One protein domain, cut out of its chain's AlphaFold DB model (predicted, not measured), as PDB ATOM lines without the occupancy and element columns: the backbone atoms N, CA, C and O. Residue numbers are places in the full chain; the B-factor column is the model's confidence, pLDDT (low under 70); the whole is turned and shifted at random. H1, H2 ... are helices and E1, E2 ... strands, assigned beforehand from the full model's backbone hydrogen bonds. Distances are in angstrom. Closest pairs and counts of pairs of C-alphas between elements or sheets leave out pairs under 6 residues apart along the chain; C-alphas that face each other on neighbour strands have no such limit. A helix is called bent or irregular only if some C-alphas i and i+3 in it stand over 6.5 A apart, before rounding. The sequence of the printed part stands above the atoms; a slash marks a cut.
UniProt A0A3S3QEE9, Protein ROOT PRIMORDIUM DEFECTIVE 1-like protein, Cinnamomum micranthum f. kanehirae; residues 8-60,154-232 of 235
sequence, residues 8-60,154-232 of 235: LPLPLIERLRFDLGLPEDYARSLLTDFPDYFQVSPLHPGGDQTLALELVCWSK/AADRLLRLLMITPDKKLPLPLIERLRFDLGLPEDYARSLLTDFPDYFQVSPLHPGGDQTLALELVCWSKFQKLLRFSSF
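AT A GLANCE: This is residues 8 to 60 and 154 to 232 of the 235 residues of the protein "Protein ROOT PRIMORDIUM DEFECTIVE 1-like protein" of Cinnamomum micranthum f. kanehirae (UniProt A0A3S3QEE9). Two lobes sit on either side of one helix, H3, which lies in the middle: one lobe is a two-strand hairpin, E1 and E2, with H1 and H2 by it, and the other is a small three-stranded sheet, E3, E5 and E4, with H4 and H5 by it. The last helix, H6, runs out from that sheet, and residues 223 to 232 stick out as an arm. The 132 printed residues hold six named helices and five named strands, in the order H1 H2 E1 E2 H3 E3 H4 H5 E4 E5 H6; the class is mixed, helices and strands. Both sheets, E3 - E5 - E4 and E1 - E2, are antiparallel. The whole is compact, with a radius of gyration of the C-alphas of 15.4 A and spans of 48 by 41 by 28 A.

HOW THE PARTS SIT: In the larger sheet, E5, residues 213 to 217, is the inner strand between the edge strands E3, residues 169 to 171, and E4, residues 200 to 204. E4 and E5 form a hairpin, with N 203 and O 214 2.8 A apart, within hydrogen-bond range; N 170 of E3 and O 215 of E5 are 2.9 A apart. H3, residues 154 to 164, is on this sheet at a height of 9.4 A; it lies over E5, with 4 of its C-alphas falling on E5 and 2 each on E3 and E4, and runs across the strands at 74 degrees to E5 on the local plane. H3 and H5, residues 188 to 195, make two layers with the sheet, helices on one face of it. The closest C-alphas of H5 and E4 are those of Leu 193 and Phe 200, 6.0 A apart. H4, residues 172 to 182, only grazes the sheet, with residues 172 to 175. E3, H4, H5 and E4 form a split strand-helix-strand unit, two strands running the same way with E5 between them, and its crossover is right-handed. H3 and H4 only just touch, with 3 pairs of C-alphas within 8 A, the closest those of Ala 154 and Leu 182 at 5.8 A; they run opposite ways at a steep tilt of 59 degrees. H6, residues 218 to 230, only grazes the sheet, with residues 218 to 220. In the sheet of two strands, E1, residues 38 to 42, and E2, residues 51 to 55, form a hairpin, with N 41 and O 52 3.0 A apart, within hydrogen-bond range. The closest C-alphas of E2 and H3 are those of Leu 55 and Arg 160, 7.4 A apart. H2, residues 26 to 33, is close to H3 but not clearly touching, about perpendicular at 82 degrees, with the C-alphas of Leu 30 and Ile 164 closest at 6.8 A. H1, residues 10 to 16, comes closest to E2 with the C-alphas of Leu 10 and Ala 52, 4.9 A apart. Every O i to N i+4 pair is within hydrogen-bond range in H1, H2 and H3; the counts are 5 of 7 in H4, 3 of 4 in H5 and 8 of 9 in H6.

IN THESE COORDINATES: H1 begins at C-alpha 10, (-6.967, 37.910, -34.451), and is 9.7 A long; H2 is 10.2 A, E1 13.1 A and E2 12.9 A. H3 begins at C-alpha 154, (-22.004, 43.192, -26.860), and is 15.6 A long. E3 measures 6.8 A, H4 13.3 A, H5 9.9 A, E4 13.1 A and E5 13.3 A. H4 is irregular: C-alphas 177 and 180 are 7.4 A apart. H6, 18.9 A long, ends at C-alpha 230, (2.623, 52.521, -5.211).

THE WHOLE: The two C-alphas farthest apart, those of Gly 46 and Gly 208, are 50.8 A apart. Residues 61 to 153 are not printed, and C-alphas 60 and 154 are 20.3 A apart across the cut. Of the links that are printed whole, none is long. The mean pLDDT of the printed part is 71.0; 40 residues are under 70, among them residues 56 to 60 and 218 to 232.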
ATOM      1  N   LEU A   8     -12.115  36.848 -29.422       75.44
ATOM      2  CA  LEU A   8     -12.051  37.879 -30.462       75.44
ATOM      3  C   LEU A   8     -11.059  37.437 -31.560       75.44
ATOM      4  O   LEU A   8      -9.884  37.248 -31.240       75.44
ATOM      5  N   PRO A   9     -11.474  37.238 -32.828       78.56
ATOM      6  CA  PRO A   9     -10.584  36.721 -33.875       78.56
ATOM      7  C   PRO A   9      -9.375  37.637 -34.101       78.56
ATOM      8  O   PRO A   9      -9.558  38.843 -34.282       78.56
ATOM      9  N   LEU A  10      -8.153  37.090 -34.168       80.81
ATOM     10  CA  LEU A  10      -6.967  37.910 -34.451       80.81
ATOM     11  C   LEU A  10      -7.073  38.680 -35.786       80.81
ATOM     12  O   LEU A  10      -6.726  39.855 -35.774       80.81
ATOM     13  N   PRO A  11      -7.650  38.143 -36.885       80.19
ATOM     14  CA  PRO A  11      -7.850  38.916 -38.119       80.19
ATOM     15  C   PRO A  11      -8.768  40.141 -37.963       80.19
ATOM     16  O   PRO A  11      -8.635  41.115 -38.705       80.19
ATOM     17  N   LEU A  12      -9.694  40.124 -36.994       78.44
ATOM     18  CA  LEU A  12     -10.496  41.299 -36.643       78.44
ATOM     19  C   LEU A  12      -9.609  42.321 -35.924       78.44
ATOM     20  O   LEU A  12      -9.580  43.482 -36.320       78.44
ATOM     21  N   ILE A  13      -8.832  41.890 -34.926       79.56
ATOM     22  CA  ILE A  13      -7.923  42.781 -34.191       79.56
ATOM     23  C   ILE A  13      -6.858  43.380 -35.122       79.56
ATOM     24  O   ILE A  13      -6.610  44.579 -35.063       79.56
ATOM     25  N   GLU A  14      -6.282  42.597 -36.036       81.44
ATOM     26  CA  GLU A  14      -5.320  43.067 -37.039       81.44
ATOM     27  C   GLU A  14      -5.922  44.106 -37.985       81.44
ATOM     28  O   GLU A  14      -5.284  45.124 -38.251       81.44
ATOM     29  N   ARG A  15      -7.168  43.909 -38.437       81.00
ATOM     30  CA  ARG A  15      -7.892  44.909 -39.236       81.00
ATOM     31  C   ARG A  15      -8.071  46.225 -38.476       81.00
ATOM     32  O   ARG A  15      -8.018  47.285 -39.092       81.00
ATOM     33  N   LEU A  16      -8.264  46.157 -37.160       76.75
ATOM     34  CA  LEU A  16      -8.437  47.327 -36.298       76.75
ATOM     35  C   LEU A  16      -7.126  47.879 -35.725       76.75
ATOM     36  O   LEU A  16      -7.140  48.969 -35.161       76.75
ATOM     37  N   ARG A  17      -5.985  47.193 -35.875       78.62
ATOM     38  CA  ARG A  17      -4.735  47.548 -35.177       78.62
ATOM     39  C   ARG A  17      -4.299  48.992 -35.432       78.62
ATOM     40  O   ARG A  17      -3.861  49.669 -34.511       78.62
ATOM     41  N   PHE A  18      -4.496  49.471 -36.660       78.00
ATOM     42  CA  PHE A  18      -4.184  50.839 -37.067       78.00
ATOM     43  C   PHE A  18      -5.185  51.870 -36.522       78.00
ATOM     44  O   PHE A  18      -4.764  52.933 -36.080       78.00
ATOM     45  N   ASP A  19      -6.484  51.548 -36.493       76.12
ATOM     46  CA  ASP A  19      -7.522  52.397 -35.885       76.12
ATOM     47  C   ASP A  19      -7.373  52.495 -34.350       76.12
ATOM     48  O   ASP A  19      -7.755  53.498 -33.751       76.12
ATOM     49  N   LEU A  20      -6.814  51.459 -33.714       72.69
ATOM     50  CA  LEU A  20      -6.626  51.339 -32.261       72.69
ATOM     51  C   LEU A  20      -5.232  51.771 -31.765       72.69
ATOM     52  O   LEU A  20      -4.984  51.728 -30.561       72.69
ATOM     53  N   GLY A  21      -4.300  52.120 -32.660       71.25
ATOM     54  CA  GLY A  21      -2.910  52.434 -32.296       71.25
ATOM     55  C   GLY A  21      -2.121  51.256 -31.701       71.25
ATOM     56  O   GLY A  21      -1.180  51.467 -30.937       71.25
ATOM     57  N   LEU A  22      -2.506  50.014 -32.010       76.56
ATOM     58  CA  LEU A  22      -1.869  48.807 -31.478       76.56
ATOM     59  C   LEU A  22      -0.506  48.538 -32.150       76.56
ATOM     60  O   LEU A  22      -0.411  48.611 -33.380       76.56
ATOM     61  N   PRO A  23       0.540  48.166 -31.383       76.19
ATOM     62  CA  PRO A  23       1.822  47.741 -31.946       76.19
ATOM     63  C   PRO A  23       1.689  46.397 -32.678       76.19
ATOM     64  O   PRO A  23       0.755  45.635 -32.438       76.19
ATOM     65  N   GLU A  24       2.644  46.058 -33.544       79.81
ATOM     66  CA  GLU A  24       2.611  44.793 -34.299       79.81
ATOM     67  C   GLU A  24       2.629  43.560 -33.372       79.81
ATOM     68  O   GLU A  24       1.824  42.647 -33.537       79.81
ATOM     69  N   ASP A  25       3.434  43.601 -32.307       80.00
ATOM     70  CA  ASP A  25       3.475  42.599 -31.233       80.00
ATOM     71  C   ASP A  25       2.368  42.781 -30.160       80.00
ATOM     72  O   ASP A  25       2.539  42.343 -29.020       80.00
ATOM     73  N   TYR A  26       1.214  43.399 -30.471       77.81
ATOM     74  CA  TYR A  26       0.131  43.635 -29.491       77.81
ATOM     75  C   TYR A  26      -0.265  42.371 -28.718       77.81
ATOM     76  O   TYR A  26      -0.435  42.422 -27.502       77.81
ATOM     77  N   ALA A  27      -0.353  41.225 -29.399       76.31
ATOM     78  CA  ALA A  27      -0.678  39.951 -28.771       76.31
ATOM     79  C   ALA A  27       0.384  39.538 -27.739       76.31
ATOM     80  O   ALA A  27       0.034  39.051 -26.669       76.31
ATOM     81  N   ARG A  28       1.675  39.787 -28.002       77.88
ATOM     82  CA  ARG A  28       2.742  39.540 -27.021       77.88
ATOM     83  C   ARG A  28       2.691  40.506 -25.848       77.88
ATOM     84  O   ARG A  28       2.856  40.047 -24.720       77.88
ATOM     85  N   SER A  29       2.460  41.800 -26.095       74.25
ATOM     86  CA  SER A  29       2.329  42.784 -25.012       74.25
ATOM     87  C   SER A  29       1.183  42.375 -24.095       74.25
ATOM     88  O   SER A  29       1.410  42.083 -22.934       74.25
ATOM     89  N   LEU A  30      -0.019  42.174 -24.637       71.00
ATOM     90  CA  LEU A  30      -1.212  41.851 -23.851       71.00
ATOM     91  C   LEU A  30      -1.111  40.520 -23.091       71.00
ATOM     92  O   LEU A  30      -1.596  40.442 -21.966       71.00
ATOM     93  N   LEU A  31      -0.457  39.498 -23.655       73.88
ATOM     94  CA  LEU A  31      -0.168  38.248 -22.935       73.88
ATOM     95  C   LEU A  31       0.901  38.417 -21.838       73.88
ATOM     96  O   LEU A  31       0.905  37.649 -20.882       73.88
ATOM     97  N   THR A  32       1.803  39.395 -21.962       74.75
ATOM     98  CA  THR A  32       2.840  39.705 -20.957       74.75
ATOM     99  C   THR A  32       2.299  40.611 -19.847       74.75
ATOM    100  O   THR A  32       2.557  40.375 -18.671       74.75
ATOM    101  N   ASP A  33       1.521  41.625 -20.225       66.50
ATOM    102  CA  ASP A  33       0.915  42.626 -19.350       66.50
ATOM    103  C   ASP A  33      -0.274  42.043 -18.559       66.50
ATOM    104  O   ASP A  33      -0.504  42.415 -17.407       66.50
ATOM    105  N   PHE A  34      -1.036  41.119 -19.167       69.19
ATOM    106  CA  PHE A  34      -2.307  40.604 -18.637       69.19
ATOM    107  C   PHE A  34      -2.497  39.069 -18.802       69.19
ATOM    108  O   PHE A  34      -3.563  38.640 -19.259       69.19
ATOM    109  N   PRO A  35      -1.531  38.216 -18.394       71.31
ATOM    110  CA  PRO A  35      -1.587  36.756 -18.587       71.31
ATOM    111  C   PRO A  35      -2.768  36.065 -17.884       71.31
ATOM    112  O   PRO A  35      -3.264  35.053 -18.365       71.31
ATOM    113  N   ASP A  36      -3.246  36.617 -16.762       64.94
ATOM    114  CA  ASP A  36      -4.437  36.127 -16.044       64.94
ATOM    115  C   ASP A  36      -5.748  36.363 -16.827       64.94
ATOM    116  O   ASP A  36      -6.756  35.702 -16.570       64.94
ATOM    117  N   TYR A  37      -5.755  37.337 -17.744       66.31
ATOM    118  CA  TYR A  37      -6.958  37.821 -18.426       66.31
ATOM    119  C   TYR A  37      -7.059  37.287 -19.851       66.31
ATOM    120  O   TYR A  37      -8.146  36.883 -20.265       66.31
ATOM    121  N   PHE A  38      -5.949  37.264 -20.591       74.31
ATOM    122  CA  PHE A  38      -5.924  36.885 -22.001       74.31
ATOM    123  C   PHE A  38      -5.103  35.627 -22.265       74.31
ATOM    124  O   PHE A  38      -3.993  35.465 -21.766       74.31
ATOM    125  N   GLN A  39      -5.623  34.785 -23.151       79.31
ATOM    126  CA  GLN A  39      -4.919  33.659 -23.756       79.31
ATOM    127  C   GLN A  39      -5.165  33.681 -25.267       79.31
ATOM    128  O   GLN A  39      -6.208  34.138 -25.724       79.31
ATOM    129  N   VAL A  40      -4.231  33.172 -26.072       82.38
ATOM    130  CA  VAL A  40      -4.503  32.894 -27.490       82.38
ATOM    131  C   VAL A  40      -4.969  31.446 -27.634       82.38
ATOM    132  O   VAL A  40      -4.293  30.525 -27.172       82.38
ATOM    133  N   SER A  41      -6.119  31.239 -28.274       80.94
ATOM    134  CA  SER A  41      -6.684  29.911 -28.538       80.94
ATOM    135  C   SER A  41      -7.267  29.831 -29.958       80.94
ATOM    136  O   SER A  41      -7.550  30.868 -30.564       80.94
ATOM    137  N   PRO A  42      -7.426  28.632 -30.550       80.31
ATOM    138  CA  PRO A  42      -8.082  28.502 -31.849       80.31
ATOM    139  C   PRO A  42      -9.554  28.921 -31.745       80.31
ATOM    140  O   PRO A  42     -10.255  28.530 -30.803       80.31
ATOM    141  N   LEU A  43     -10.031  29.694 -32.724       74.19
ATOM    142  CA  LEU A  43     -11.423  30.146 -32.781       74.19
ATOM    143  C   LEU A  43     -12.382  28.956 -32.939       74.19
ATOM    144  O   LEU A  43     -13.333  28.838 -32.171       74.19
ATOM    145  N   HIS A  44     -12.072  28.036 -33.860       73.44
ATOM    146  CA  HIS A  44     -12.796  26.779 -34.056       73.44
ATOM    147  C   HIS A  44     -11.882  25.562 -33.821       73.44
ATOM    148  O   HIS A  44     -10.868  25.425 -34.511       73.44
ATOM    149  N   PRO A  45     -12.235  24.626 -32.917       61.09
ATOM    150  CA  PRO A  45     -11.511  23.366 -32.751       61.09
ATOM    151  C   PRO A  45     -11.810  22.417 -33.928       61.09
ATOM    152  O   PRO A  45     -12.701  21.574 -33.852       61.09
ATOM    153  N   GLY A  46     -11.071  22.584 -35.029       65.31
ATOM    154  CA  GLY A  46     -11.237  21.824 -36.279       65.31
ATOM    155  C   GLY A  46     -11.626  22.660 -37.506       65.31
ATOM    156  O   GLY A  46     -11.945  22.085 -38.543       65.31
ATOM    157  N   GLY A  47     -11.622  23.994 -37.397       66.50
ATOM    158  CA  GLY A  47     -11.815  24.894 -38.535       66.50
ATOM    159  C   GLY A  47     -10.503  25.277 -39.225       66.50
ATOM    160  O   GLY A  47      -9.485  24.587 -39.139       66.50
ATOM    161  N   ASP A  48     -10.524  26.435 -39.876       66.12
ATOM    162  CA  ASP A  48      -9.323  27.193 -40.194       66.12
ATOM    163  C   ASP A  48      -8.505  27.485 -38.922       66.12
ATOM    164  O   ASP A  48      -9.054  27.692 -37.841       66.12
ATOM    165  N   GLN A  49      -7.173  27.532 -39.040       71.12
ATOM    166  CA  GLN A  49      -6.259  27.773 -37.906       71.12
ATOM    167  C   GLN A  49      -6.275  29.238 -37.414       71.12
ATOM    168  O   GLN A  49      -5.285  29.729 -36.872       71.12
ATOM    169  N   THR A  50      -7.389  29.947 -37.611       79.56
ATOM    170  CA  THR A  50      -7.601  31.310 -37.133       79.56
ATOM    171  C   THR A  50      -7.552  31.320 -35.615       79.56
ATOM    172  O   THR A  50      -8.437  30.821 -34.912       79.56
ATOM    173  N   LEU A  51      -6.475  31.907 -35.112       82.44
ATOM    174  CA  LEU A  51      -6.303  32.204 -33.706       82.44
ATOM    175  C   LEU A  51      -7.261  33.327 -33.294       82.44
ATOM    176  O   LEU A  51      -7.593  34.224 -34.075       82.44
ATOM    177  N   ALA A  52      -7.675  33.291 -32.037       81.69
ATOM    178  CA  ALA A  52      -8.443  34.332 -31.387       81.69
ATOM    179  C   ALA A  52      -7.818  34.667 -30.031       81.69
ATOM    180  O   ALA A  52      -7.214  33.810 -29.382       81.69
ATOM    181  N   LEU A  53      -7.985  35.916 -29.604       78.75
ATOM    182  CA  LEU A  53      -7.677  36.334 -28.247       78.75
ATOM    183  C   LEU A  53      -8.887  36.004 -27.363       78.75
ATOM    184  O   LEU A  53      -9.969  36.571 -27.530       78.75
ATOM    185  N   GLU A  54      -8.712  35.044 -26.467       77.75
ATOM    186  CA  GLU A  54      -9.711  34.560 -25.524       77.75
ATOM    187  C   GLU A  54      -9.570  35.271 -24.175       77.75
ATOM    188  O   GLU A  54      -8.477  35.335 -23.611       77.75
ATOM    189  N   LEU A  55     -10.680  35.797 -23.653       70.50
ATOM    190  CA  LEU A  55     -10.757  36.379 -22.313       70.50
ATOM    191  C   LEU A  55     -11.055  35.266 -21.293       70.50
ATOM    192  O   LEU A  55     -12.207  34.852 -21.126       70.50
ATOM    193  N   VAL A  56     -10.011  34.773 -20.627       66.44
ATOM    194  CA  VAL A  56     -10.063  33.596 -19.744       66.44
ATOM    195  C   VAL A  56     -10.729  33.925 -18.409       66.44
ATOM    196  O   VAL A  56     -11.684  33.256 -18.008       66.44
ATOM    197  N   CYS A  57     -10.266  34.975 -17.727       56.19
ATOM    198  CA  CYS A  57     -10.782  35.382 -16.424       56.19
ATOM    199  C   CYS A  57     -10.930  36.903 -16.333       56.19
ATOM    200  O   CYS A  57      -9.997  37.642 -16.613       56.19
ATOM    201  N   TRP A  58     -12.097  37.371 -15.888       59.34
ATOM    202  CA  TRP A  58     -12.324  38.776 -15.519       59.34
ATOM    203  C   TRP A  58     -13.050  38.936 -14.173       59.34
ATOM    204  O   TRP A  58     -13.206  40.046 -13.670       59.34
ATOM    205  N   SER A  59     -13.423  37.830 -13.519       42.00
ATOM    206  CA  SER A  59     -14.120  37.854 -12.228       42.00
ATOM    207  C   SER A  59     -13.270  38.409 -11.075       42.00
ATOM    208  O   SER A  59     -13.835  38.837 -10.077       42.00
ATOM    209  N   LYS A  60     -11.936  38.480 -11.227       41.34
ATOM    210  CA  LYS A  60     -11.015  39.163 -10.291       41.34
ATOM    211  C   LYS A  60     -11.154  40.698 -10.264       41.34
ATOM    212  O   LYS A  60     -10.569  41.314  -9.381       41.34
ATOM    213  N   ALA A 154     -22.434  41.947 -26.213       67.81
ATOM    214  CA  ALA A 154     -22.004  43.192 -26.860       67.81
ATOM    215  C   ALA A 154     -21.127  44.073 -25.939       67.81
ATOM    216  O   ALA A 154     -20.112  44.619 -26.387       67.81
ATOM    217  N   ALA A 155     -21.468  44.165 -24.647       70.25
ATOM    218  CA  ALA A 155     -20.652  44.833 -23.632       70.25
ATOM    219  C   ALA A 155     -19.314  44.111 -23.404       70.25
ATOM    220  O   ALA A 155     -18.272  44.758 -23.351       70.25
ATOM    221  N   ASP A 156     -19.325  42.779 -23.337       72.38
ATOM    222  CA  ASP A 156     -18.161  41.898 -23.177       72.38
ATOM    223  C   ASP A 156     -17.156  42.091 -24.330       72.38
ATOM    224  O   ASP A 156     -15.950  42.218 -24.116       72.38
ATOM    225  N   ARG A 157     -17.646  42.188 -25.572       74.44
ATOM    226  CA  ARG A 157     -16.823  42.458 -26.766       74.44
ATOM    227  C   ARG A 157     -16.214  43.856 -26.744       74.44
ATOM    228  O   ARG A 157     -15.030  44.001 -27.046       74.44
ATOM    229  N   LEU A 158     -16.991  44.874 -26.366       77.31
ATOM    230  CA  LEU A 158     -16.493  46.246 -26.236       77.31
ATOM    231  C   LEU A 158     -15.489  46.372 -25.075       77.31
ATOM    232  O   LEU A 158     -14.463  47.028 -25.229       77.31
ATOM    233  N   LEU A 159     -15.722  45.683 -23.955       77.12
ATOM    234  CA  LEU A 159     -14.794  45.563 -22.828       77.12
ATOM    235  C   LEU A 159     -13.461  44.951 -23.277       77.12
ATOM    236  O   LEU A 159     -12.410  45.535 -23.019       77.12
ATOM    237  N   ARG A 160     -13.492  43.827 -24.008       73.75
ATOM    238  CA  ARG A 160     -12.291  43.210 -24.605       73.75
ATOM    239  C   ARG A 160     -11.574  44.191 -25.537       73.75
ATOM    240  O   ARG A 160     -10.360  44.335 -25.432       73.75
ATOM    241  N   LEU A 161     -12.308  44.909 -26.391       77.69
ATOM    242  CA  LEU A 161     -11.749  45.907 -27.310       77.69
ATOM    243  C   LEU A 161     -11.054  47.066 -26.566       77.69
ATOM    244  O   LEU A 161      -9.925  47.430 -26.902       77.69
ATOM    245  N   LEU A 162     -11.672  47.611 -25.514       78.56
ATOM    246  CA  LEU A 162     -11.042  48.628 -24.663       78.56
ATOM    247  C   LEU A 162      -9.842  48.057 -23.895       78.56
ATOM    248  O   LEU A 162      -8.831  48.743 -23.783       78.56
ATOM    249  N   MET A 163      -9.906  46.816 -23.402       75.50
ATOM    250  CA  MET A 163      -8.785  46.183 -22.699       75.50
ATOM    251  C   MET A 163      -7.572  45.932 -23.602       75.50
ATOM    252  O   MET A 163      -6.449  46.092 -23.122       75.50
ATOM    253  N   ILE A 164      -7.754  45.608 -24.889       71.19
ATOM    254  CA  ILE A 164      -6.613  45.495 -25.814       71.19
ATOM    255  C   ILE A 164      -6.034  46.868 -26.192       71.19
ATOM    256  O   ILE A 164      -4.816  47.017 -26.228       71.19
ATOM    257  N   THR A 165      -6.881  47.884 -26.390       74.06
ATOM    258  CA  THR A 165      -6.485  49.262 -26.760       74.06
ATOM    259  C   THR A 165      -5.473  49.845 -25.754       74.06
ATOM    260  O   THR A 165      -5.708  49.734 -24.546       74.06
ATOM    261  N   PRO A 166      -4.355  50.475 -26.175       66.25
ATOM    262  CA  PRO A 166      -3.285  50.888 -25.260       66.25
ATOM    263  C   PRO A 166      -3.779  51.867 -24.186       66.25
ATOM    264  O   PRO A 166      -3.656  51.576 -22.996       66.25
ATOM    265  N   ASP A 167      -4.450  52.949 -24.591       67.19
ATOM    266  CA  ASP A 167      -4.963  53.998 -23.697       67.19
ATOM    267  C   ASP A 167      -6.202  53.602 -22.875       67.19
ATOM    268  O   ASP A 167      -6.703  54.410 -22.092       67.19
ATOM    269  N   LYS A 168      -6.744  52.387 -23.073       76.44
ATOM    270  CA  LYS A 168      -8.014  51.906 -22.481       76.44
ATOM    271  C   LYS A 168      -9.207  52.859 -22.719       76.44
ATOM    272  O   LYS A 168     -10.201  52.835 -21.987       76.44
ATOM    273  N   LYS A 169      -9.092  53.691 -23.759       77.56
ATOM    274  CA  LYS A 169     -10.031  54.718 -24.219       77.56
ATOM    275  C   LYS A 169     -10.276  54.517 -25.708       77.56
ATOM    276  O   LYS A 169      -9.318  54.354 -26.457       77.56
ATOM    277  N   LEU A 170     -11.530  54.580 -26.142       81.19
ATOM    278  CA  LEU A 170     -11.902  54.397 -27.544       81.19
ATOM    279  C   LEU A 170     -12.833  55.538 -27.999       81.19
ATOM    280  O   LEU A 170     -13.878  55.730 -27.372       81.19
ATOM    281  N   PRO A 171     -12.491  56.327 -29.038       82.00
ATOM    282  CA  PRO A 171     -13.326  57.445 -29.490       82.00
ATOM    283  C   PRO A 171     -14.730  56.978 -29.896       82.00
ATOM    284  O   PRO A 171     -14.852  55.988 -30.621       82.00
ATOM    285  N   LEU A 172     -15.787  57.709 -29.514       82.25
ATOM    286  CA  LEU A 172     -17.157  57.372 -29.935       82.25
ATOM    287  C   LEU A 172     -17.295  57.250 -31.471       82.25
ATOM    288  O   LEU A 172     -17.899  56.276 -31.908       82.25
ATOM    289  N   PRO A 173     -16.673  58.103 -32.319       81.00
ATOM    290  CA  PRO A 173     -16.724  57.928 -33.778       81.00
ATOM    291  C   PRO A 173     -16.102  56.617 -34.291       81.00
ATOM    292  O   PRO A 173     -16.471  56.136 -35.362       81.00
ATOM    293  N   LEU A 174     -15.164  56.025 -33.541       79.12
ATOM    294  CA  LEU A 174     -14.615  54.707 -33.854       79.12
ATOM    295  C   LEU A 174     -15.535  53.594 -33.334       79.12
ATOM    296  O   LEU A 174     -15.747  52.617 -34.044       79.12
ATOM    297  N   ILE A 175     -16.171  53.764 -32.171       81.88
ATOM    298  CA  ILE A 175     -17.204  52.826 -31.697       81.88
ATOM    299  C   ILE A 175     -18.396  52.788 -32.666       81.88
ATOM    300  O   ILE A 175     -18.852  51.698 -32.991       81.88
ATOM    301  N   GLU A 176     -18.834  53.923 -33.225       81.12
ATOM    302  CA  GLU A 176     -19.858  53.961 -34.285       81.12
ATOM    303  C   GLU A 176     -19.456  53.137 -35.516       81.12
ATOM    304  O   GLU A 176     -20.247  52.337 -36.014       81.12
ATOM    305  N   ARG A 177     -18.209  53.273 -35.991       80.00
ATOM    306  CA  ARG A 177     -17.695  52.454 -37.105       80.00
ATOM    307  C   ARG A 177     -17.709  50.957 -36.786       80.00
ATOM    308  O   ARG A 177     -17.885  50.158 -37.699       80.00
ATOM    309  N   LEU A 178     -17.538  50.593 -35.516       76.19
ATOM    310  CA  LEU A 178     -17.457  49.212 -35.034       76.19
ATOM    311  C   LEU A 178     -18.772  48.686 -34.447       76.19
ATOM    312  O   LEU A 178     -18.833  47.524 -34.050       76.19
ATOM    313  N   ARG A 179     -19.845  49.489 -34.414       76.75
ATOM    314  CA  ARG A 179     -21.122  49.115 -33.784       76.75
ATOM    315  C   ARG A 179     -21.723  47.852 -34.403       76.75
ATOM    316  O   ARG A 179     -22.234  46.994 -33.688       76.75
ATOM    317  N   PHE A 180     -21.573  47.706 -35.720       74.81
ATOM    318  CA  PHE A 180     -22.040  46.551 -36.488       74.81
ATOM    319  C   PHE A 180     -21.179  45.292 -36.278       74.81
ATOM    320  O   PHE A 180     -21.730  44.193 -36.238       74.81
ATOM    321  N   ASP A 181     -19.862  45.433 -36.095       72.69
ATOM    322  CA  ASP A 181     -18.956  44.320 -35.763       72.69
ATOM    323  C   ASP A 181     -19.105  43.874 -34.295       72.69
ATOM    324  O   ASP A 181     -19.045  42.687 -33.983       72.69
ATOM    325  N   LEU A 182     -19.354  44.805 -33.372       72.69
ATOM    326  CA  LEU A 182     -19.549  44.490 -31.954       72.69
ATOM    327  C   LEU A 182     -20.964  43.966 -31.648       72.69
ATOM    328  O   LEU A 182     -21.130  43.190 -30.709       72.69
ATOM    329  N   GLY A 183     -21.964  44.332 -32.458       73.25
ATOM    330  CA  GLY A 183     -23.379  44.022 -32.215       73.25
ATOM    331  C   GLY A 183     -24.059  45.003 -31.252       73.25
ATOM    332  O   GLY A 183     -24.988  44.626 -30.543       73.25
ATOM    333  N   LEU A 184     -23.572  46.245 -31.196       75.25
ATOM    334  CA  LEU A 184     -24.056  47.278 -30.281       75.25
ATOM    335  C   LEU A 184     -25.407  47.867 -30.743       75.25
ATOM    336  O   LEU A 184     -25.580  48.120 -31.938       75.25
ATOM    337  N   PRO A 185     -26.357  48.127 -29.820       72.94
ATOM    338  CA  PRO A 185     -27.592  48.848 -30.131       72.94
ATOM    339  C   PRO A 185     -27.303  50.328 -30.418       72.94
ATOM    340  O   PRO A 185     -26.286  50.854 -29.985       72.94
ATOM    341  N   GLU A 186     -28.210  51.036 -31.093       73.75
ATOM    342  CA  GLU A 186     -28.003  52.454 -31.447       73.75
ATOM    343  C   GLU A 186     -27.873  53.370 -30.209       73.75
ATOM    344  O   GLU A 186     -27.050  54.279 -30.187       73.75
ATOM    345  N   ASP A 187     -28.576  53.045 -29.121       75.88
ATOM    346  CA  ASP A 187     -28.456  53.688 -27.804       75.88
ATOM    347  C   ASP A 187     -27.347  53.081 -26.905       75.88
ATOM    348  O   ASP A 187     -27.417  53.200 -25.679       75.88
ATOM    349  N   TYR A 188     -26.306  52.430 -27.455       74.88
ATOM    350  CA  TYR A 188     -25.257  51.765 -26.648       74.88
ATOM    351  C   TYR A 188     -24.638  52.675 -25.584       74.88
ATOM    352  O   TYR A 188     -24.402  52.224 -24.467       74.88
ATOM    353  N   ALA A 189     -24.427  53.958 -25.891       74.44
ATOM    354  CA  ALA A 189     -23.882  54.918 -24.938       74.44
ATOM    355  C   ALA A 189     -24.809  55.155 -23.730       74.44
ATOM    356  O   ALA A 189     -24.317  55.467 -22.652       74.44
ATOM    357  N   ARG A 190     -26.132  54.988 -23.869       74.44
ATOM    358  CA  ARG A 190     -27.074  55.048 -22.738       74.44
ATOM    359  C   ARG A 190     -27.213  53.702 -22.041       74.44
ATOM    360  O   ARG A 190     -27.129  53.667 -20.816       74.44
ATOM    361  N   SER A 191     -27.389  52.618 -22.802       73.38
ATOM    362  CA  SER A 191     -27.535  51.267 -22.245       73.38
ATOM    363  C   SER A 191     -26.299  50.904 -21.427       73.38
ATOM    364  O   SER A 191     -26.391  50.772 -20.217       73.38
ATOM    365  N   LEU A 192     -25.107  50.905 -22.028       72.62
ATOM    366  CA  LEU A 192     -23.884  50.444 -21.365       72.62
ATOM    367  C   LEU A 192     -23.466  51.291 -20.155       72.62
ATOM    368  O   LEU A 192     -22.901  50.744 -19.216       72.62
ATOM    369  N   LEU A 193     -23.752  52.599 -20.143       72.00
ATOM    370  CA  LEU A 193     -23.513  53.436 -18.959       72.00
ATOM    371  C   LEU A 193     -24.543  53.202 -17.841       72.00
ATOM    372  O   LEU A 193     -24.246  53.484 -16.685       72.00
ATOM    373  N   THR A 194     -25.738  52.702 -18.168       72.75
ATOM    374  CA  THR A 194     -26.788  52.366 -17.188       72.75
ATOM    375  C   THR A 194     -26.622  50.934 -16.669       72.75
ATOM    376  O   THR A 194     -26.740  50.697 -15.470       72.75
ATOM    377  N   ASP A 195     -26.300  49.998 -17.562       69.38
ATOM    378  CA  ASP A 195     -26.120  48.571 -17.289       69.38
ATOM    379  C   ASP A 195     -24.754  48.271 -16.634       69.38
ATOM    380  O   ASP A 195     -24.642  47.356 -15.818       69.38
ATOM    381  N   PHE A 196     -23.705  49.036 -16.979       70.44
ATOM    382  CA  PHE A 196     -22.312  48.782 -16.578       70.44
ATOM    383  C   PHE A 196     -21.513  50.058 -16.176       70.44
ATOM    384  O   PHE A 196     -20.386  50.250 -16.654       70.44
ATOM    385  N   PRO A 197     -22.024  50.921 -15.267       69.56
ATOM    386  CA  PRO A 197     -21.378  52.190 -14.881       69.56
ATOM    387  C   PRO A 197     -19.984  52.037 -14.241       69.56
ATOM    388  O   PRO A 197     -19.144  52.925 -14.367       69.56
ATOM    389  N   ASP A 198     -19.701  50.914 -13.575       68.69
ATOM    390  CA  ASP A 198     -18.375  50.630 -12.998       68.69
ATOM    391  C   ASP A 198     -17.323  50.191 -14.027       68.69
ATOM    392  O   ASP A 198     -16.126  50.161 -13.716       68.69
ATOM    393  N   TYR A 199     -17.750  49.862 -15.248       69.69
ATOM    394  CA  TYR A 199     -16.870  49.457 -16.341       69.69
ATOM    395  C   TYR A 199     -16.637  50.603 -17.316       69.69
ATOM    396  O   TYR A 199     -15.483  50.894 -17.619       69.69
ATOM    397  N   PHE A 200     -17.690  51.280 -17.773       78.94
ATOM    398  CA  PHE A 200     -17.585  52.291 -18.825       78.94
ATOM    399  C   PHE A 200     -17.917  53.698 -18.322       78.94
ATOM    400  O   PHE A 200     -18.896  53.906 -17.614       78.94
ATOM    401  N   GLN A 201     -17.140  54.685 -18.764       80.44
ATOM    402  CA  GLN A 201     -17.427  56.110 -18.586       80.44
ATOM    403  C   GLN A 201     -17.157  56.851 -19.890       80.44
ATOM    404  O   GLN A 201     -16.161  56.594 -20.560       80.44
ATOM    405  N   VAL A 202     -18.009  57.814 -20.238       81.19
ATOM    406  CA  VAL A 202     -17.704  58.754 -21.322       81.19
ATOM    407  C   VAL A 202     -16.820  59.883 -20.786       81.19
ATOM    408  O   VAL A 202     -17.120  60.506 -19.768       81.19
ATOM    409  N   SER A 203     -15.707  60.110 -21.475       78.62
ATOM    410  CA  SER A 203     -14.560  60.920 -21.060       78.62
ATOM    411  C   SER A 203     -14.066  61.714 -22.283       78.62
ATOM    412  O   SER A 203     -14.057  61.159 -23.385       78.62
ATOM    413  N   PRO A 204     -13.690  63.003 -22.176       77.19
ATOM    414  CA  PRO A 204     -13.160  63.741 -23.324       77.19
ATOM    415  C   PRO A 204     -11.830  63.123 -23.779       77.19
ATOM    416  O   PRO A 204     -10.945  62.871 -22.959       77.19
ATOM    417  N   LEU A 205     -11.671  62.887 -25.087       73.06
ATOM    418  CA  LEU A 205     -10.464  62.262 -25.641       73.06
ATOM    419  C   LEU A 205      -9.215  63.135 -25.439       73.06
ATOM    420  O   LEU A 205      -8.123  62.603 -25.255       73.06
ATOM    421  N   HIS A 206      -9.376  64.461 -25.450       70.56
ATOM    422  CA  HIS A 206      -8.336  65.430 -25.099       70.56
ATOM    423  C   HIS A 206      -8.895  66.498 -24.142       70.56
ATOM    424  O   HIS A 206      -9.838  67.203 -24.509       70.56
ATOM    425  N   PRO A 207      -8.321  66.678 -22.937       56.78
ATOM    426  CA  PRO A 207      -8.726  67.735 -22.012       56.78
ATOM    427  C   PRO A 207      -8.220  69.102 -22.508       56.78
ATOM    428  O   PRO A 207      -7.148  69.558 -22.120       56.78
ATOM    429  N   GLY A 208      -8.997  69.739 -23.390       57.94
ATOM    430  CA  GLY A 208      -8.677  71.028 -24.022       57.94
ATOM    431  C   GLY A 208      -8.535  70.993 -25.551       57.94
ATOM    432  O   GLY A 208      -8.133  71.996 -26.130       57.94
ATOM    433  N   GLY A 209      -8.841  69.860 -26.196       61.94
ATOM    434  CA  GLY A 209      -8.901  69.731 -27.657       61.94
ATOM    435  C   GLY A 209     -10.336  69.716 -28.193       61.94
ATOM    436  O   GLY A 209     -11.252  70.252 -27.567       61.94
ATOM    437  N   ASP A 210     -10.532  69.062 -29.339       60.06
ATOM    438  CA  ASP A 210     -11.858  68.824 -29.917       60.06
ATOM    439  C   ASP A 210     -12.804  68.136 -28.921       60.06
ATOM    440  O   ASP A 210     -12.393  67.282 -28.133       60.06
ATOM    441  N   GLN A 211     -14.106  68.425 -29.021       67.44
ATOM    442  CA  GLN A 211     -15.166  67.827 -28.188       67.44
ATOM    443  C   GLN A 211     -15.442  66.338 -28.508       67.44
ATOM    444  O   GLN A 211     -16.530  65.821 -28.258       67.44
ATOM    445  N   THR A 212     -14.455  65.633 -29.064       76.50
ATOM    446  CA  THR A 212     -14.492  64.198 -29.336       76.50
ATOM    447  C   THR A 212     -14.547  63.436 -28.019       76.50
ATOM    448  O   THR A 212     -13.561  63.301 -27.294       76.50
ATOM    449  N   LEU A 213     -15.733  62.927 -27.708       82.12
ATOM    450  CA  LEU A 213     -15.957  62.026 -26.589       82.12
ATOM    451  C   LEU A 213     -15.362  60.643 -26.894       82.12
ATOM    452  O   LEU A 213     -15.410  60.160 -28.029       82.12
ATOM    453  N   ALA A 214     -14.829  59.993 -25.867       82.88
ATOM    454  CA  ALA A 214     -14.338  58.623 -25.894       82.88
ATOM    455  C   ALA A 214     -14.950  57.819 -24.743       82.88
ATOM    456  O   ALA A 214     -15.262  58.368 -23.686       82.88
ATOM    457  N   LEU A 215     -15.104  56.512 -24.938       84.75
ATOM    458  CA  LEU A 215     -15.464  55.582 -23.875       84.75
ATOM    459  C   LEU A 215     -14.183  55.098 -23.185       84.75
ATOM    460  O   LEU A 215     -13.272  54.618 -23.855       84.75
ATOM    461  N   GLU A 216     -14.106  55.242 -21.867       81.88
ATOM    462  CA  GLU A 216     -12.976  54.879 -21.003       81.88
ATOM    463  C   GLU A 216     -13.337  53.699 -20.089       81.88
ATOM    464  O   GLU A 216     -14.457  53.622 -19.579       81.88
ATOM    465  N   LEU A 217     -12.370  52.808 -19.845       79.25
ATOM    466  CA  LEU A 217     -12.501  51.663 -18.938       79.25
ATOM    467  C   LEU A 217     -12.231  52.050 -17.465       79.25
ATOM    468  O   LEU A 217     -11.106  51.961 -16.963       79.25
ATOM    469  N   VAL A 218     -13.288  52.438 -16.748       68.50
ATOM    470  CA  VAL A 218     -13.269  52.939 -15.355       68.50
ATOM    471  C   VAL A 218     -12.634  51.954 -14.381       68.50
ATOM    472  O   VAL A 218     -11.781  52.343 -13.575       68.50
ATOM    473  N   CYS A 219     -13.040  50.683 -14.453       61.09
ATOM    474  CA  CYS A 219     -12.585  49.632 -13.541       61.09
ATOM    475  C   CYS A 219     -11.052  49.526 -13.510       61.09
ATOM    476  O   CYS A 219     -10.456  49.378 -12.443       61.09
ATOM    477  N   TRP A 220     -10.399  49.701 -14.665       53.62
ATOM    478  CA  TRP A 220      -8.941  49.703 -14.756       53.62
ATOM    479  C   TRP A 220      -8.314  51.042 -14.341       53.62
ATOM    480  O   TRP A 220      -7.293  51.052 -13.649       53.62
ATOM    481  N   SER A 221      -8.939  52.179 -14.669       50.25
ATOM    482  CA  SER A 221      -8.480  53.509 -14.232       50.25
ATOM    483  C   SER A 221      -8.422  53.663 -12.701       50.25
ATOM    484  O   SER A 221      -7.616  54.455 -12.208       50.25
ATOM    485  N   LYS A 222      -9.208  52.897 -11.924       50.28
ATOM    486  CA  LYS A 222      -9.048  52.778 -10.456       50.28
ATOM    487  C   LYS A 222      -7.710  52.093 -10.097       50.28
ATOM    488  O   LYS A 222      -6.914  52.651  -9.340       50.28
ATOM    489  N   PHE A 223      -7.413  50.934 -10.689       43.09
ATOM    490  CA  PHE A 223      -6.208  50.137 -10.403       43.09
ATOM    491  C   PHE A 223      -4.904  50.784 -10.913       43.09
ATOM    492  O   PHE A 223      -3.898  50.796 -10.203       43.09
ATOM    493  N   GLN A 224      -4.915  51.412 -12.094       49.19
ATOM    494  CA  GLN A 224      -3.741  52.107 -12.637       49.19
ATOM    495  C   GLN A 224      -3.337  53.328 -11.788       49.19
ATOM    496  O   GLN A 224      -2.146  53.610 -11.636       49.19
ATOM    497  N   LYS A 225      -4.310  54.034 -11.187       50.03
ATOM    498  CA  LYS A 225      -4.040  55.108 -10.213       50.03
ATOM    499  C   LYS A 225      -3.349  54.551  -8.968       50.03
ATOM    500  O   LYS A 225      -2.335  55.109  -8.559       50.03
ATOM    501  N   LEU A 226      -3.828  53.429  -8.424       45.62
ATOM    502  CA  LEU A 226      -3.190  52.759  -7.284       45.62
ATOM    503  C   LEU A 226      -1.752  52.323  -7.611       45.62
ATOM    504  O   LEU A 226      -0.844  52.653  -6.856       45.62
ATOM    505  N   LEU A 227      -1.508  51.692  -8.767       45.25
ATOM    506  CA  LEU A 227      -0.154  51.319  -9.207       45.25
ATOM    507  C   LEU A 227       0.790  52.526  -9.342       45.25
ATOM    508  O   LEU A 227       1.943  52.449  -8.912       45.25
ATOM    509  N   ARG A 228       0.321  53.659  -9.887       45.97
ATOM    510  CA  ARG A 228       1.133  54.889  -9.956       45.97
ATOM    511  C   ARG A 228       1.415  55.501  -8.580       45.97
ATOM    512  O   ARG A 228       2.504  56.033  -8.398       45.97
ATOM    513  N   PHE A 229       0.505  55.376  -7.613       42.06
ATOM    514  CA  PHE A 229       0.772  55.767  -6.222       42.06
ATOM    515  C   PHE A 229       1.759  54.818  -5.522       42.06
ATOM    516  O   PHE A 229       2.662  55.293  -4.838       42.06
ATOM    517  N   SER A 230       1.659  53.503  -5.739       42.22
ATOM    518  CA  SER A 230       2.623  52.521  -5.211       42.22
ATOM    519  C   SER A 230       4.042  52.748  -5.740       42.22
ATOM    520  O   SER A 230       5.005  52.635  -4.986       42.22
ATOM    521  N   SER A 231       4.176  53.133  -7.014       42.03
ATOM    522  CA  SER A 231       5.473  53.433  -7.642       42.03
ATOM    523  C   SER A 231       6.142  54.715  -7.107       42.03
ATOM    524  O   SER A 231       7.336  54.916  -7.299       42.03
ATOM    525  N   PHE A 232       5.411  55.575  -6.385       42.66
ATOM    526  CA  PHE A 232       5.944  56.816  -5.801       42.66
ATOM    527  C   PHE A 232       6.452  56.650  -4.351       42.66
ATOM    528  O   PHE A 232       6.632  57.632  -3.636       42.66
TER     529      PHE A 232